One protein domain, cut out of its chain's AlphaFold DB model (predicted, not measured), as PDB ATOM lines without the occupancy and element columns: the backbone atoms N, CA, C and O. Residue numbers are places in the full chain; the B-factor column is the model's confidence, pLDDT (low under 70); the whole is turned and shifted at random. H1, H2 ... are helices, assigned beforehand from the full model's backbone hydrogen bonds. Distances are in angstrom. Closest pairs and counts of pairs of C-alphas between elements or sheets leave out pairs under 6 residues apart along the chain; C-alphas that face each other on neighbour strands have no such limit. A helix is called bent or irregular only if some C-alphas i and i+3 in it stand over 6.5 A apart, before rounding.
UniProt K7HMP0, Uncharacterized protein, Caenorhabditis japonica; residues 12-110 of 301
ATOM      1  N   LYS A  12      22.078 -29.265 -16.424       79.06
ATOM      2  CA  LYS A  12      21.460 -29.399 -15.090       79.06
ATOM      3  C   LYS A  12      22.286 -30.232 -14.106       79.06
ATOM      4  O   LYS A  12      22.321 -29.952 -12.912       79.06
ATOM      5  N   GLN A  13      22.953 -31.281 -14.586       81.38
ATOM      6  CA  GLN A  13      23.816 -32.112 -13.744       81.38
ATOM      7  C   GLN A  13      25.071 -31.355 -13.301       81.38
ATOM      8  O   GLN A  13      25.472 -31.478 -12.145       81.38
ATOM      9  N   TRP A  14      25.648 -30.543 -14.186       85.00
ATOM     10  CA  TRP A  14      26.761 -29.661 -13.840       85.00
ATOM     11  C   TRP A  14      26.334 -28.543 -12.890       85.00
ATOM     12  O   TRP A  14      27.043 -28.273 -11.929       85.00
ATOM     13  N   GLU A  15      25.164 -27.940 -13.100       87.31
ATOM     14  CA  GLU A  15      24.607 -26.927 -12.192       87.31
ATOM     15  C   GLU A  15      24.413 -27.485 -10.778       87.31
ATOM     16  O   GLU A  15      24.813 -26.849  -9.806       87.31
ATOM     17  N   ASN A  16      23.897 -28.712 -10.653       87.62
ATOM     18  CA  ASN A  16      23.772 -29.384  -9.358       87.62
ATOM     19  C   ASN A  16      25.130 -29.589  -8.668       87.62
ATOM     20  O   ASN A  16      25.234 -29.407  -7.457       87.62
ATOM     21  N   ILE A  17      26.178 -29.936  -9.424       86.19
ATOM     22  CA  ILE A  17      27.543 -30.029  -8.883       86.19
ATOM     23  C   ILE A  17      28.035 -28.649  -8.435       86.19
ATOM     24  O   ILE A  17      28.595 -28.534  -7.348       86.19
ATOM     25  N   GLY A  18      27.791 -27.604  -9.228       87.38
ATOM     26  CA  GLY A  18      28.143 -26.227  -8.878       87.38
ATOM     27  C   GLY A  18      27.476 -25.765  -7.580       87.38
ATOM     28  O   GLY A  18      28.141 -25.195  -6.717       87.38
ATOM     29  N   LEU A  19      26.193 -26.086  -7.391       86.88
ATOM     30  CA  LEU A  19      25.469 -25.811  -6.145       86.88
ATOM     31  C   LEU A  19      26.070 -26.564  -4.951       86.88
ATOM     32  O   LEU A  19      26.197 -25.997  -3.869       86.88
ATOM     33  N   GLU A  20      26.454 -27.829  -5.127       88.06
ATOM     34  CA  GLU A  20      27.116 -28.608  -4.074       88.06
ATOM     35  C   GLU A  20      28.513 -28.069  -3.734       88.06
ATOM     36  O   GLU A  20      28.883 -28.039  -2.559       88.06
ATOM     37  N   LEU A  21      29.277 -27.610  -4.729       86.81
ATOM     38  CA  LEU A  21      30.571 -26.957  -4.516       86.81
ATOM     39  C   LEU A  21      30.411 -25.659  -3.727       86.81
ATOM     40  O   LEU A  21      31.134 -25.456  -2.753       86.81
ATOM     41  N   TRP A  22      29.425 -24.834  -4.084       88.56
ATOM     42  CA  TRP A  22      29.131 -23.603  -3.358       88.56
ATOM     43  C   TRP A  22      28.754 -23.883  -1.899       88.56
ATOM     44  O   TRP A  22      29.353 -23.310  -0.997       88.56
ATOM     45  N   LYS A  23      27.862 -24.845  -1.630       90.88
ATOM     46  CA  LYS A  23      27.482 -25.200  -0.247       90.88
ATOM     47  C   LYS A  23      28.656 -25.656   0.623       90.88
ATOM     48  O   LYS A  23      28.593 -25.516   1.840       90.88
ATOM     49  N   ARG A  24      29.678 -26.280   0.029       91.06
ATOM     50  CA  ARG A  24      30.803 -26.880   0.770       91.06
ATOM     51  C   ARG A  24      31.996 -25.952   0.911       91.06
ATOM     52  O   ARG A  24      32.685 -26.019   1.922       91.06
ATOM     53  N   LEU A  25      32.272 -25.165  -0.123       89.44
ATOM     54  CA  LEU A  25      33.504 -24.387  -0.246       89.44
ATOM     55  C   LEU A  25      33.248 -22.880  -0.302       89.44
ATOM     56  O   LEU A  25      34.208 -22.122  -0.263       89.44
ATOM     57  N   ASP A  26      31.986 -22.458  -0.412       89.12
ATOM     58  CA  ASP A  26      31.569 -21.070  -0.648       89.12
ATOM     59  C   ASP A  26      32.190 -20.460  -1.918       89.12
ATOM     60  O   ASP A  26      32.467 -19.268  -2.020       89.12
ATOM     61  N   ILE A  27      32.423 -21.308  -2.926       84.00
ATOM     62  CA  ILE A  27      32.975 -20.911  -4.224       84.00
ATOM     63  C   ILE A  27      31.909 -21.100  -5.297       84.00
ATOM     64  O   ILE A  27      31.334 -22.178  -5.443       84.00
ATOM     65  N   VAL A  28      31.692 -20.054  -6.094       85.62
ATOM     66  CA  VAL A  28      30.854 -20.109  -7.294       85.62
ATOM     67  C   VAL A  28      31.735 -20.458  -8.491       85.62
ATOM     68  O   VAL A  28      32.654 -19.714  -8.829       85.62
ATOM     69  N   VAL A  29      31.450 -21.589  -9.135       80.88
ATOM     70  CA  VAL A  29      32.192 -22.081 -10.305       80.88
ATOM     71  C   VAL A  29      31.232 -22.220 -11.480       80.88
ATOM     72  O   VAL A  29      30.156 -22.803 -11.336       80.88
ATOM     73  N   SER A  30      31.602 -21.697 -12.652       85.50
ATOM     74  CA  SER A  30      30.775 -21.856 -13.852       85.50
ATOM     75  C   SER A  30      30.823 -23.294 -14.380       85.50
ATOM     76  O   SER A  30      31.797 -24.025 -14.175       85.50
ATOM     77  N   VAL A  31      29.786 -23.707 -15.115       82.25
ATOM     78  CA  VAL A  31      29.757 -25.021 -15.782       82.25
ATOM     79  C   VAL A  31      30.975 -25.210 -16.689       82.25
ATOM     80  O   VAL A  31      31.575 -26.284 -16.697       82.25
ATOM     81  N   ASP A  32      31.393 -24.159 -17.390       80.06
ATOM     82  CA  ASP A  32      32.553 -24.204 -18.280       80.06
ATOM     83  C   ASP A  32      33.866 -24.396 -17.515       80.06
ATOM     84  O   ASP A  32      34.717 -25.179 -17.937       80.06
ATOM     85  N   GLN A  33      34.017 -23.750 -16.355       81.25
ATOM     86  CA  GLN A  33      35.178 -23.940 -15.482       81.25
ATOM     87  C   GLN A  33      35.231 -25.361 -14.913       81.25
ATOM     88  O   GLN A  33      36.298 -25.971 -14.899       81.25
ATOM     89  N   MET A  34      34.090 -25.918 -14.494       85.69
ATOM     90  CA  MET A  34      34.021 -27.300 -14.006       85.69
ATOM     91  C   MET A  34      34.362 -28.309 -15.110       85.69
ATOM     92  O   MET A  34      35.141 -29.235 -14.883       85.69
ATOM     93  N   LYS A  35      33.841 -28.104 -16.326       82.56
ATOM     94  CA  LYS A  35      34.177 -28.923 -17.500       82.56
ATOM     95  C   LYS A  35      35.653 -28.815 -17.873       82.56
ATOM     96  O   LYS A  35      36.278 -29.821 -18.200       82.56
ATOM     97  N   LEU A  36      36.222 -27.610 -17.829       81.06
ATOM     98  CA  LEU A  36      37.644 -27.398 -18.084       81.06
ATOM     99  C   LEU A  36      38.500 -28.132 -17.049       81.06
ATOM    100  O   LEU A  36      39.394 -28.879 -17.432       81.06
ATOM    101  N   ALA A  37      38.191 -27.981 -15.759       82.56
ATOM    102  CA  ALA A  37      38.893 -28.685 -14.690       82.56
ATOM    103  C   ALA A  37      38.816 -30.210 -14.872       82.56
ATOM    104  O   ALA A  37      39.823 -30.902 -14.739       82.56
ATOM    105  N   TRP A  38      37.646 -30.730 -15.251       85.00
ATOM    106  CA  TRP A  38      37.458 -32.149 -15.550       85.00
ATOM    107  C   TRP A  38      38.338 -32.641 -16.706       85.00
ATOM    108  O   TRP A  38      39.016 -33.662 -16.560       85.00
ATOM    109  N   ARG A  39      38.370 -31.906 -17.827       83.25
ATOM    110  CA  ARG A  39      39.239 -32.222 -18.974       83.25
ATOM    111  C   ARG A  39      40.708 -32.220 -18.567       83.25
ATOM    112  O   ARG A  39      41.381 -33.233 -18.717       83.25
ATOM    113  N   VAL A  40      41.163 -31.151 -17.909       83.69
ATOM    114  CA  VAL A  40      42.551 -31.023 -17.438       83.69
ATOM    115  C   VAL A  40      42.957 -32.200 -16.551       83.69
ATOM    116  O   VAL A  40      44.059 -32.731 -16.701       83.69
ATOM    117  N   VAL A  41      42.085 -32.641 -15.640       84.56
ATOM    118  CA  VAL A  41      42.359 -33.793 -14.769       84.56
ATOM    119  C   VAL A  41      42.448 -35.095 -15.571       84.56
ATOM    120  O   VAL A  41      43.408 -35.848 -15.383       84.56
ATOM    121  N   ARG A  42      41.500 -35.354 -16.482       86.00
ATOM    122  CA  ARG A  42      41.528 -36.530 -17.374       86.00
ATOM    123  C   ARG A  42      42.813 -36.579 -18.196       86.00
ATOM    124  O   ARG A  42      43.508 -37.596 -18.180       86.00
ATOM    125  N   ASP A  43      43.166 -35.474 -18.838       84.62
ATOM    126  CA  ASP A  43      44.344 -35.384 -19.702       84.62
ATOM    127  C   ASP A  43      45.636 -35.511 -18.901       84.62
ATOM    128  O   ASP A  43      46.641 -36.030 -19.383       84.62
ATOM    129  N   SER A  44      45.632 -35.046 -17.650       87.75
ATOM    130  CA  SER A  44      46.770 -35.202 -16.744       87.75
ATOM    131  C   SER A  44      46.994 -36.664 -16.358       87.75
ATOM    132  O   SER A  44      48.142 -37.103 -16.340       87.75
ATOM    133  N   ILE A  45      45.927 -37.437 -16.107       88.25
ATOM    134  CA  ILE A  45      46.035 -38.886 -15.865       88.25
ATOM    135  C   ILE A  45      46.571 -39.588 -17.110       88.25
ATOM    136  O   ILE A  45      47.556 -40.317 -17.005       88.25
ATOM    137  N   ARG A  46      45.980 -39.321 -18.282       87.25
ATOM    138  CA  ARG A  46      46.395 -39.905 -19.565       87.25
ATOM    139  C   ARG A  46      47.885 -39.663 -19.836       87.25
ATOM    140  O   ARG A  46      48.648 -40.609 -20.021       87.25
ATOM    141  N   ARG A  47      48.332 -38.403 -19.752       87.81
ATOM    142  CA  ARG A  47      49.741 -38.018 -19.961       87.81
ATOM    143  C   ARG A  47      50.684 -38.634 -18.934       87.81
ATOM    144  O   ARG A  47      51.774 -39.071 -19.301       87.81
ATOM    145  N   LYS A  48      50.296 -38.681 -17.653       89.75
ATOM    146  CA  LYS A  48      51.113 -39.332 -16.619       89.75
ATOM    147  C   LYS A  48      51.222 -40.836 -16.846       89.75
ATOM    148  O   LYS A  48      52.324 -41.354 -16.696       89.75
ATOM    149  N   LEU A  49      50.131 -41.517 -17.213       89.62
ATOM    150  CA  LEU A  49      50.142 -42.948 -17.532       89.62
ATOM    151  C   LEU A  49      51.114 -43.224 -18.676       89.62
ATOM    152  O   LEU A  49      52.052 -43.998 -18.494       89.62
ATOM    153  N   ARG A  50      50.969 -42.504 -19.795       87.94
ATOM    154  CA  ARG A  50      51.896 -42.599 -20.926       87.94
ATOM    155  C   ARG A  50      53.334 -42.326 -20.489       87.94
ATOM    156  O   ARG A  50      54.201 -43.144 -20.738       87.94
ATOM    157  N   THR A  51      53.600 -41.264 -19.729       88.38
ATOM    158  CA  THR A  51      54.964 -40.959 -19.251       88.38
ATOM    159  C   THR A  51      55.554 -42.074 -18.377       88.38
ATOM    160  O   THR A  51      56.722 -42.425 -18.541       88.38
ATOM    161  N   CYS A  52      54.778 -42.644 -17.451       88.75
ATOM    162  CA  CYS A  52      55.258 -43.719 -16.576       88.75
ATOM    163  C   CYS A  52      55.520 -45.016 -17.361       88.75
ATOM    164  O   CYS A  52      56.480 -45.728 -17.075       88.75
ATOM    165  N   ILE A  53      54.689 -45.317 -18.361       88.81
ATOM    166  CA  ILE A  53      54.741 -46.577 -19.111       88.81
ATOM    167  C   ILE A  53      55.712 -46.486 -20.292       88.81
ATOM    168  O   ILE A  53      56.578 -47.339 -20.436       88.81
ATOM    169  N   GLU A  54      55.622 -45.444 -21.112       86.25
ATOM    170  CA  GLU A  54      56.453 -45.241 -22.301       86.25
ATOM    171  C   GLU A  54      57.898 -44.902 -21.928       86.25
ATOM    172  O   GLU A  54      58.816 -45.609 -22.351       86.25
ATOM    173  N   ASN A  55      58.097 -43.866 -21.100       84.75
ATOM    174  CA  ASN A  55      59.429 -43.326 -20.803       84.75
ATOM    175  C   ASN A  55      60.110 -44.046 -19.638       84.75
ATOM    176  O   ASN A  55      61.317 -44.265 -19.673       84.75
ATOM    177  N   GLN A  56      59.353 -44.372 -18.586       83.25
ATOM    178  CA  GLN A  56      59.919 -44.927 -17.349       83.25
ATOM    179  C   GLN A  56      59.782 -46.453 -17.258       83.25
ATOM    180  O   GLN A  56      60.366 -47.040 -16.353       83.25
ATOM    181  N   LYS A  57      59.045 -47.090 -18.185       87.12
ATOM    182  CA  LYS A  57      58.799 -48.545 -18.233       87.12
ATOM    183  C   LYS A  57      58.315 -49.123 -16.894       87.12
ATOM    184  O   LYS A  57      58.600 -50.271 -16.571       87.12
ATOM    185  N   MET A  58      57.587 -48.322 -16.115       87.56
ATOM    186  CA  MET A  58      57.171 -48.683 -14.761       87.56
ATOM    187  C   MET A  58      56.109 -49.774 -14.768       87.56
ATOM    188  O   MET A  58      55.163 -49.734 -15.559       87.56
ATOM    189  N   GLY A  59      56.200 -50.696 -13.810       87.00
ATOM    190  CA  GLY A  59      55.152 -51.682 -13.545       87.00
ATOM    191  C   GLY A  59      53.857 -51.051 -12.992       87.00
ATOM    192  O   GLY A  59      53.832 -49.859 -12.663       87.00
ATOM    193  N   PRO A  60      52.761 -51.820 -12.863       86.94
ATOM    194  CA  PRO A  60      51.486 -51.325 -12.328       86.94
ATOM    195  C   PRO A  60      51.608 -50.705 -10.928       86.94
ATOM    196  O   PRO A  60      51.139 -49.587 -10.702       86.94
ATOM    197  N   GLU A  61      52.300 -51.389 -10.013       88.38
ATOM    198  CA  GLU A  61      52.493 -50.939  -8.627       88.38
ATOM    199  C   GLU A  61      53.394 -49.701  -8.534       88.38
ATOM    200  O   GLU A  61      53.100 -48.751  -7.808       88.38
ATOM    201  N   GLU A  62      54.467 -49.661  -9.322       88.75
ATOM    202  CA  GLU A  62      55.365 -48.505  -9.395       88.75
ATOM    203  C   GLU A  62      54.646 -47.276  -9.956       88.75
ATOM    204  O   GLU A  62      54.795 -46.163  -9.440       88.75
ATOM    205  N   THR A  63      53.798 -47.486 -10.968       89.25
ATOM    206  CA  THR A  63      52.950 -46.436 -11.533       89.25
ATOM    207  C   THR A  63      51.959 -45.933 -10.478       89.25
ATOM    208  O   THR A  63      51.810 -44.728 -10.309       89.25
ATOM    209  N   GLU A  64      51.305 -46.809  -9.707       90.56
ATOM    210  CA  GLU A  64      50.448 -46.412  -8.571       90.56
ATOM    211  C   GLU A  64      51.206 -45.567  -7.539       90.56
ATOM    212  O   GLU A  64      50.754 -44.474  -7.196       90.56
ATOM    213  N   ASN A  65      52.401 -45.986  -7.128       90.62
ATOM    214  CA  ASN A  65      53.230 -45.220  -6.194       90.62
ATOM    215  C   ASN A  65      53.658 -43.851  -6.754       90.62
ATOM    216  O   ASN A  65      53.749 -42.873  -6.010       90.62
ATOM    217  N   SER A  66      53.892 -43.746  -8.065       90.00
ATOM    218  CA  SER A  66      54.172 -42.473  -8.742       90.00
ATOM    219  C   SER A  66      52.956 -41.536  -8.746       90.00
ATOM    220  O   SER A  66      53.089 -40.322  -8.559       90.00
ATOM    221  N   PHE A  67      51.752 -42.087  -8.909       87.94
ATOM    222  CA  PHE A  67      50.510 -41.320  -8.849       87.94
ATOM    223  C   PHE A  67      50.177 -40.858  -7.426       87.94
ATOM    224  O   PHE A  67      49.755 -39.717  -7.270       87.94
ATOM    225  N   TRP A  68      50.465 -41.653  -6.389       90.19
ATOM    226  CA  TRP A  68      50.289 -41.248  -4.984       90.19
ATOM    227  C   TRP A  68      51.101 -40.018  -4.570       90.19
ATOM    228  O   TRP A  68      50.699 -39.306  -3.655       90.19
ATOM    229  N   LYS A  69      52.205 -39.714  -5.264       88.50
ATOM    230  CA  LYS A  69      52.973 -38.474  -5.047       88.50
ATOM    231  C   LYS A  69      52.233 -37.216  -5.514       88.50
ATOM    232  O   LYS A  69      52.679 -36.110  -5.233       88.50
ATOM    233  N   TRP A  70      51.151 -37.359  -6.277       86.25
ATOM    234  CA  TRP A  70      50.342 -36.240  -6.744       86.25
ATOM    235  C   TRP A  70      49.229 -35.949  -5.737       86.25
ATOM    236  O   TRP A  70      48.357 -36.783  -5.518       86.25
ATOM    237  N   GLU A  71      49.242 -34.750  -5.157       86.69
ATOM    238  CA  GLU A  71      48.382 -34.350  -4.030       86.69
ATOM    239  C   GLU A  71      46.886 -34.590  -4.274       86.69
ATOM    240  O   GLU A  71      46.164 -35.044  -3.389       86.69
ATOM    241  N   VAL A  72      46.416 -34.349  -5.499       80.75
ATOM    242  CA  VAL A  72      44.998 -34.518  -5.848       80.75
ATOM    243  C   VAL A  72      44.629 -35.960  -6.187       80.75
ATOM    244  O   VAL A  72      43.440 -36.268  -6.265       80.75
ATOM    245  N   TYR A  73      45.605 -36.857  -6.379       87.56
ATOM    246  CA  TYR A  73      45.364 -38.207  -6.890       87.56
ATOM    247  C   TYR A  73      44.416 -39.011  -6.007       87.56
ATOM    248  O   TYR A  73      43.520 -39.671  -6.530       87.56
ATOM    249  N   GLY A  74      44.540 -38.894  -4.682       87.06
ATOM    250  CA  GLY A  74      43.640 -39.572  -3.746       87.06
ATOM    251  C   GLY A  74      42.161 -39.257  -4.004       87.06
ATOM    252  O   GLY A  74      41.316 -40.143  -3.898       87.06
ATOM    253  N   HIS A  75      41.853 -38.031  -4.434       83.81
ATOM    254  CA  HIS A  75      40.490 -37.583  -4.728       83.81
ATOM    255  C   HIS A  75      39.988 -38.004  -6.114       83.81
ATOM    256  O   HIS A  75      38.782 -38.107  -6.327       83.81
ATOM    257  N   ILE A  76      40.897 -38.266  -7.053       85.00
ATOM    258  CA  ILE A  76      40.578 -38.591  -8.453       85.00
ATOM    259  C   ILE A  76      40.947 -40.028  -8.826       85.00
ATOM    260  O   ILE A  76      40.848 -40.402  -9.990       85.00
ATOM    261  N   ARG A  77      41.352 -40.859  -7.860       86.38
ATOM    262  CA  ARG A  77      41.813 -42.238  -8.081       86.38
ATOM    263  C   ARG A  77      40.813 -43.075  -8.873       86.38
ATOM    264  O   ARG A  77      41.213 -43.891  -9.697       86.38
ATOM    265  N   PHE A  78      39.518 -42.829  -8.672       84.06
ATOM    266  CA  PHE A  78      38.439 -43.500  -9.399       84.06
ATOM    267  C   PHE A  78      38.547 -43.335 -10.925       84.06
ATOM    268  O   PHE A  78      38.138 -44.229 -11.661       84.06
ATOM    269  N   LEU A  79      39.150 -42.247 -11.420       82.88
ATOM    270  CA  LEU A  79      39.387 -42.050 -12.850       82.88
ATOM    271  C   LEU A  79      40.373 -43.061 -13.433       82.88
ATOM    272  O   LEU A  79      40.308 -43.333 -14.627       82.88
ATOM    273  N   ARG A  80      41.254 -43.658 -12.624       83.06
ATOM    274  CA  ARG A  80      42.192 -44.673 -13.113       83.06
ATOM    275  C   ARG A  80      41.475 -45.914 -13.635       83.06
ATOM    276  O   ARG A  80      41.868 -46.441 -14.666       83.06
ATOM    277  N   ALA A  81      40.372 -46.310 -12.997       83.19
ATOM    278  CA  ALA A  81      39.543 -47.415 -13.476       83.19
ATOM    279  C   ALA A  81      39.000 -47.158 -14.893       83.19
ATOM    280  O   ALA A  81      38.883 -48.083 -15.691       83.19
ATOM    281  N   ARG A  82      38.731 -45.893 -15.240       79.69
ATOM    282  CA  ARG A  82      38.256 -45.497 -16.572       79.69
ATOM    283  C   ARG A  82      39.339 -45.606 -17.650       79.69
ATOM    284  O   ARG A  82      39.006 -45.796 -18.813       79.69
ATOM    285  N   PHE A  83      40.612 -45.504 -17.273       84.06
ATOM    286  CA  PHE A  83      41.754 -45.666 -18.174       84.06
ATOM    287  C   PHE A  83      42.361 -47.074 -18.121       84.06
ATOM    288  O   PHE A  83      43.441 -47.268 -18.659       84.06
ATOM    289  N   ALA A  84      41.699 -48.059 -17.504       85.69
ATOM    290  CA  ALA A  84      42.265 -49.400 -17.342       85.69
ATOM    291  C   ALA A  84      42.583 -50.082 -18.685       85.69
ATOM    292  O   ALA A  84      43.673 -50.618 -18.849       85.69
ATOM    293  N   THR A  85      41.674 -49.997 -19.663       85.69
ATOM    294  CA  THR A  85      41.893 -50.545 -21.013       85.69
ATOM    295  C   THR A  85      43.021 -49.816 -21.739       85.69
ATOM    296  O   THR A  85      43.889 -50.447 -22.327       85.69
ATOM    297  N   TYR A  86      43.065 -48.488 -21.634       86.25
ATOM    298  CA  TYR A  86      44.153 -47.674 -22.181       86.25
ATOM    299  C   TYR A  86      45.513 -48.008 -21.544       86.25
ATOM    300  O   TYR A  86      46.513 -48.126 -22.244       86.25
ATOM    301  N   GLU A  87      45.558 -48.185 -20.220       89.12
ATOM    302  CA  GLU A  87      46.764 -48.582 -19.487       89.12
ATOM    303  C   GLU A  87      47.239 -49.979 -19.912       89.12
ATOM    304  O   GLU A  87      48.440 -50.179 -20.076       89.12
ATOM    305  N   GLU A  88      46.327 -50.931 -20.123       88.50
ATOM    306  CA  GLU A  88      46.663 -52.273 -20.606       88.50
ATOM    307  C   GLU A  88      47.281 -52.237 -22.011       88.50
ATOM    308  O   GLU A  88      48.356 -52.799 -22.220       88.50
ATOM    309  N   GLU A  89      46.656 -51.522 -22.949       87.19
ATOM    310  CA  GLU A  89      47.154 -51.415 -24.325       87.19
ATOM    311  C   GLU A  89      48.495 -50.668 -24.402       87.19
ATOM    312  O   GLU A  89      49.418 -51.128 -25.074       87.19
ATOM    313  N   LEU A  90      48.679 -49.594 -23.621       85.56
ATOM    314  CA  LEU A  90      49.985 -48.933 -23.504       85.56
ATOM    315  C   LEU A  90      51.071 -49.887 -22.991       85.56
ATOM    316  O   LEU A  90      52.225 -49.818 -23.419       85.56
ATOM    317  N   ARG A  91      50.739 -50.771 -22.046       87.44
ATOM    318  CA  ARG A  91      51.705 -51.744 -21.515       87.44
ATOM    319  C   ARG A  91      52.046 -52.811 -22.550       87.44
ATOM    320  O   ARG A  91      53.221 -53.167 -22.647       87.44
ATOM    321  N   LYS A  92      51.071 -53.272 -23.340       88.06
ATOM    322  CA  LYS A  92      51.317 -54.182 -24.469       88.06
ATOM    323  C   LYS A  92      52.301 -53.564 -25.458       88.06
ATOM    324  O   LYS A  92      53.312 -54.197 -25.755       88.06
ATOM    325  N   GLU A  93      52.074 -52.310 -25.852       84.50
ATOM    326  CA  GLU A  93      52.910 -51.597 -26.825       84.50
ATOM    327  C   GLU A  93      54.334 -51.353 -26.306       84.50
ATOM    328  O   GLU A  93      55.320 -51.657 -26.978       84.50
ATOM    329  N   PHE A  94      54.460 -50.805 -25.094       82.00
ATOM    330  CA  PHE A  94      55.728 -50.243 -24.628       82.00
ATOM    331  C   PHE A  94      56.524 -51.136 -23.677       82.00
ATOM    332  O   PHE A  94      57.718 -50.871 -23.506       82.00
ATOM    333  N   ILE A  95      55.907 -52.128 -23.033       82.69
ATOM    334  CA  ILE A  95      56.577 -53.002 -22.057       82.69
ATOM    335  C   ILE A  95      56.673 -54.429 -22.591       82.69
ATOM    336  O   ILE A  95      57.773 -54.970 -22.670       82.69
ATOM    337  N   THR A  96      55.543 -55.038 -22.952       81.06
ATOM    338  CA  THR A  96      55.510 -56.450 -23.363       81.06
ATOM    339  C   THR A  96      55.975 -56.643 -24.811       81.06
ATOM    340  O   THR A  96      56.486 -57.705 -25.153       81.06
ATOM    341  N   GLY A  97      55.843 -55.612 -25.656       75.31
ATOM    342  CA  GLY A  97      56.123 -55.695 -27.093       75.31
ATOM    343  C   GLY A  97      55.080 -56.516 -27.859       75.31
ATOM    344  O   GLY A  97      55.355 -57.002 -28.956       75.31
ATOM    345  N   GLU A  98      53.900 -56.703 -27.266       79.75
ATOM    346  CA  GLU A  98      52.751 -57.337 -27.905       79.75
ATOM    347  C   GLU A  98      52.071 -56.349 -28.858       79.75
ATOM    348  O   GLU A  98      52.191 -55.131 -28.713       79.75
ATOM    349  N   THR A  99      51.340 -56.865 -29.847       79.44
ATOM    350  CA  THR A  99      50.538 -56.024 -30.742       79.44
ATOM    351  C   THR A  99      49.410 -55.369 -29.950       79.44
ATOM    352  O   THR A  99      48.394 -56.011 -29.682       79.44
ATOM    353  N   ALA A 100      49.610 -54.111 -29.569       80.25
ATOM    354  CA  ALA A 100      48.589 -53.287 -28.945       80.25
ATOM    355  C   ALA A 100      47.525 -52.853 -29.959       80.25
ATOM    356  O   ALA A 100      47.803 -52.671 -31.150       80.25
ATOM    357  N   ASP A 101      46.310 -52.651 -29.466       82.75
ATOM    358  CA  ASP A 101      45.221 -52.072 -30.232       82.75
ATOM    359  C   ASP A 101      45.423 -50.553 -30.371       82.75
ATOM    360  O   ASP A 101      45.075 -49.744 -29.501       82.75
ATOM    361  N   ALA A 102      45.997 -50.158 -31.509       76.88
ATOM    362  CA  ALA A 102      46.219 -48.759 -31.849       76.88
ATOM    363  C   ALA A 102      44.909 -47.952 -31.957       76.88
ATOM    364  O   ALA A 102      44.945 -46.731 -31.805       76.88
ATOM    365  N   ASP A 103      43.756 -48.583 -32.199       75.12
ATOM    366  CA  ASP A 103      42.466 -47.887 -32.228       75.12
ATOM    367  C   ASP A 103      42.030 -47.503 -30.817       75.12
ATOM    368  O   ASP A 103      41.597 -46.371 -30.606       75.12
ATOM    369  N   VAL A 104      42.227 -48.386 -29.834       76.69
ATOM    370  CA  VAL A 104      41.938 -48.102 -28.418       76.69
ATOM    371  C   VAL A 104      42.821 -46.972 -27.890       76.69
ATOM    372  O   VAL A 104      42.325 -46.075 -27.202       76.69
ATOM    373  N   ILE A 105      44.111 -46.975 -28.233       76.75
ATOM    374  CA  ILE A 105      45.049 -45.918 -27.831       76.75
ATOM    375  C   ILE A 105      44.659 -44.587 -28.478       76.75
ATOM    376  O   ILE A 105      44.523 -43.586 -27.774       76.75
ATOM    377  N   ARG A 106      44.403 -44.579 -29.793       77.50
ATOM    378  CA  ARG A 106      43.995 -43.366 -30.517       77.50
ATOM    379  C   ARG A 106      42.655 -42.824 -30.048       77.50
ATOM    380  O   ARG A 106      42.527 -41.616 -29.943       77.50
ATOM    381  N   GLU A 107      41.672 -43.674 -29.770       77.19
ATOM    382  CA  GLU A 107      40.362 -43.262 -29.255       77.19
ATOM    383  C   GLU A 107      40.485 -42.669 -27.850       77.19
ATOM    384  O   GLU A 107      39.923 -41.616 -27.562       77.19
ATOM    385  N   ALA A 108      41.269 -43.307 -26.976       73.44
ATOM    386  CA  ALA A 108      41.517 -42.792 -25.637       73.44
ATOM    387  C   ALA A 108      42.269 -41.457 -25.661       73.44
ATOM    388  O   ALA A 108      42.056 -40.644 -24.761       73.44
ATOM    389  N   GLU A 109      43.133 -41.240 -26.657       72.06
ATOM    390  CA  GLU A 109      43.892 -40.007 -26.904       72.06
ATOM    391  C   GLU A 109      43.131 -38.963 -27.714       72.06
ATOM    392  O   GLU A 109      43.527 -37.799 -27.716       72.06
ATOM    393  N   ARG A 110      42.025 -39.343 -28.353       66.69
ATOM    394  CA  ARG A 110      41.178 -38.408 -29.071       66.69
ATOM    395  C   ARG A 110      40.472 -37.515 -28.058       66.69
ATOM    396  O   ARG A 110      39.815 -37.984 -27.125       66.69
TER     397      ARG A 110
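This is residues 12 to 110 of the 301 residues of an uncharacterized protein of Caenorhabditis japonica (UniProt K7HMP0). One long helix, H2, runs through the model, with H1 set nearly at a right angle to it at its first end, making a corner, and a group of shorter helices gathered along its other half. In that group H3 folds back on the last part of H2, the short H4 and H5 follow nearer its middle, H6 packs on its last part at a small angle, and H7 covers part of H6. The printed part has 99 residues, with seven named helices in the order H1 to H7 and no named strand; the class is all helix. The whole is loose, with a radius of gyration of the C-alphas of 16.1 A, and elongated, spanning 49 by 28 by 17 A.

H1, residues 12 to 25, begins at C-alpha 12 (21.460, -29.399, -15.090) and is 19.8 A long. H2, residues 31 to 55, is the longest helix, 35.2 A from C-alpha 31 to C-alpha 55 (59.429, -43.326, -20.803). H3 holds residues 60 to 68 and is 12.5 A long. H4, residues 73 to 76, and H5, residues 78 to 82, are 5.0 A and 7.4 A long. H6, residues 84 to 96, is 16.2 A long and only just irregular: C-alphas 93 and 96 are 6.50 A apart. H7, residues 102 to 109, is 10.3 A long and ends at C-alpha 109 (43.892, -40.007, -26.904).

H2 is the hub, touching H1, H3, H5 and H6. H1 touches it with residues 14 to 18 alone, about perpendicular at 87 degrees; the closest C-alphas, of Trp 14 and Val 31, are 5.9 A apart. H2 and H3 form a helical hairpin at a steep tilt of 43 degrees, opposite ways; they only just touch, with 3 pairs of C-alphas within 8 A, the closest those of Cys 52 and Thr 63 at 6.2 A. H4 is near H2, and is close to but not clearly touching H3, the closest C-alphas being those of Phe 67 and Tyr 73 at 6.3 A. H5 only just touches H2, with 3 pairs within 8 A; the closest C-alphas are those of Arg 42 and Leu 79, at 7.5 A. H6 touches residues 49 to 54 of H2 at a shallow tilt of 24 degrees, the same way, closest at the C-alphas of Glu 54 and Phe 94, 5.6 A. H7 touches residues 85 to 90 of H6 at a steep tilt of 53 degrees, opposite ways; the closest C-alphas, of Tyr 86 and Ile 105, are 6.0 A apart. H1 is apart from H3, H4, H5, H6 and H7. Every O i to N i+4 pair is within hydrogen-bond range in H1, H2, H3 and H7; H6 has 8 of 9, H5 has 0 of 1 but 2 of 2 O i to N i+3 pairs, and H4 is too short for an O i to N i+4 pair.

The C-alphas farthest apart, of Asp 26 and Glu 98, are 50.1 A apart. The printed part has no cut, and the six links between its helices are tight. Its mean pLDDT is 84.6, and residue 110 alone is under 70.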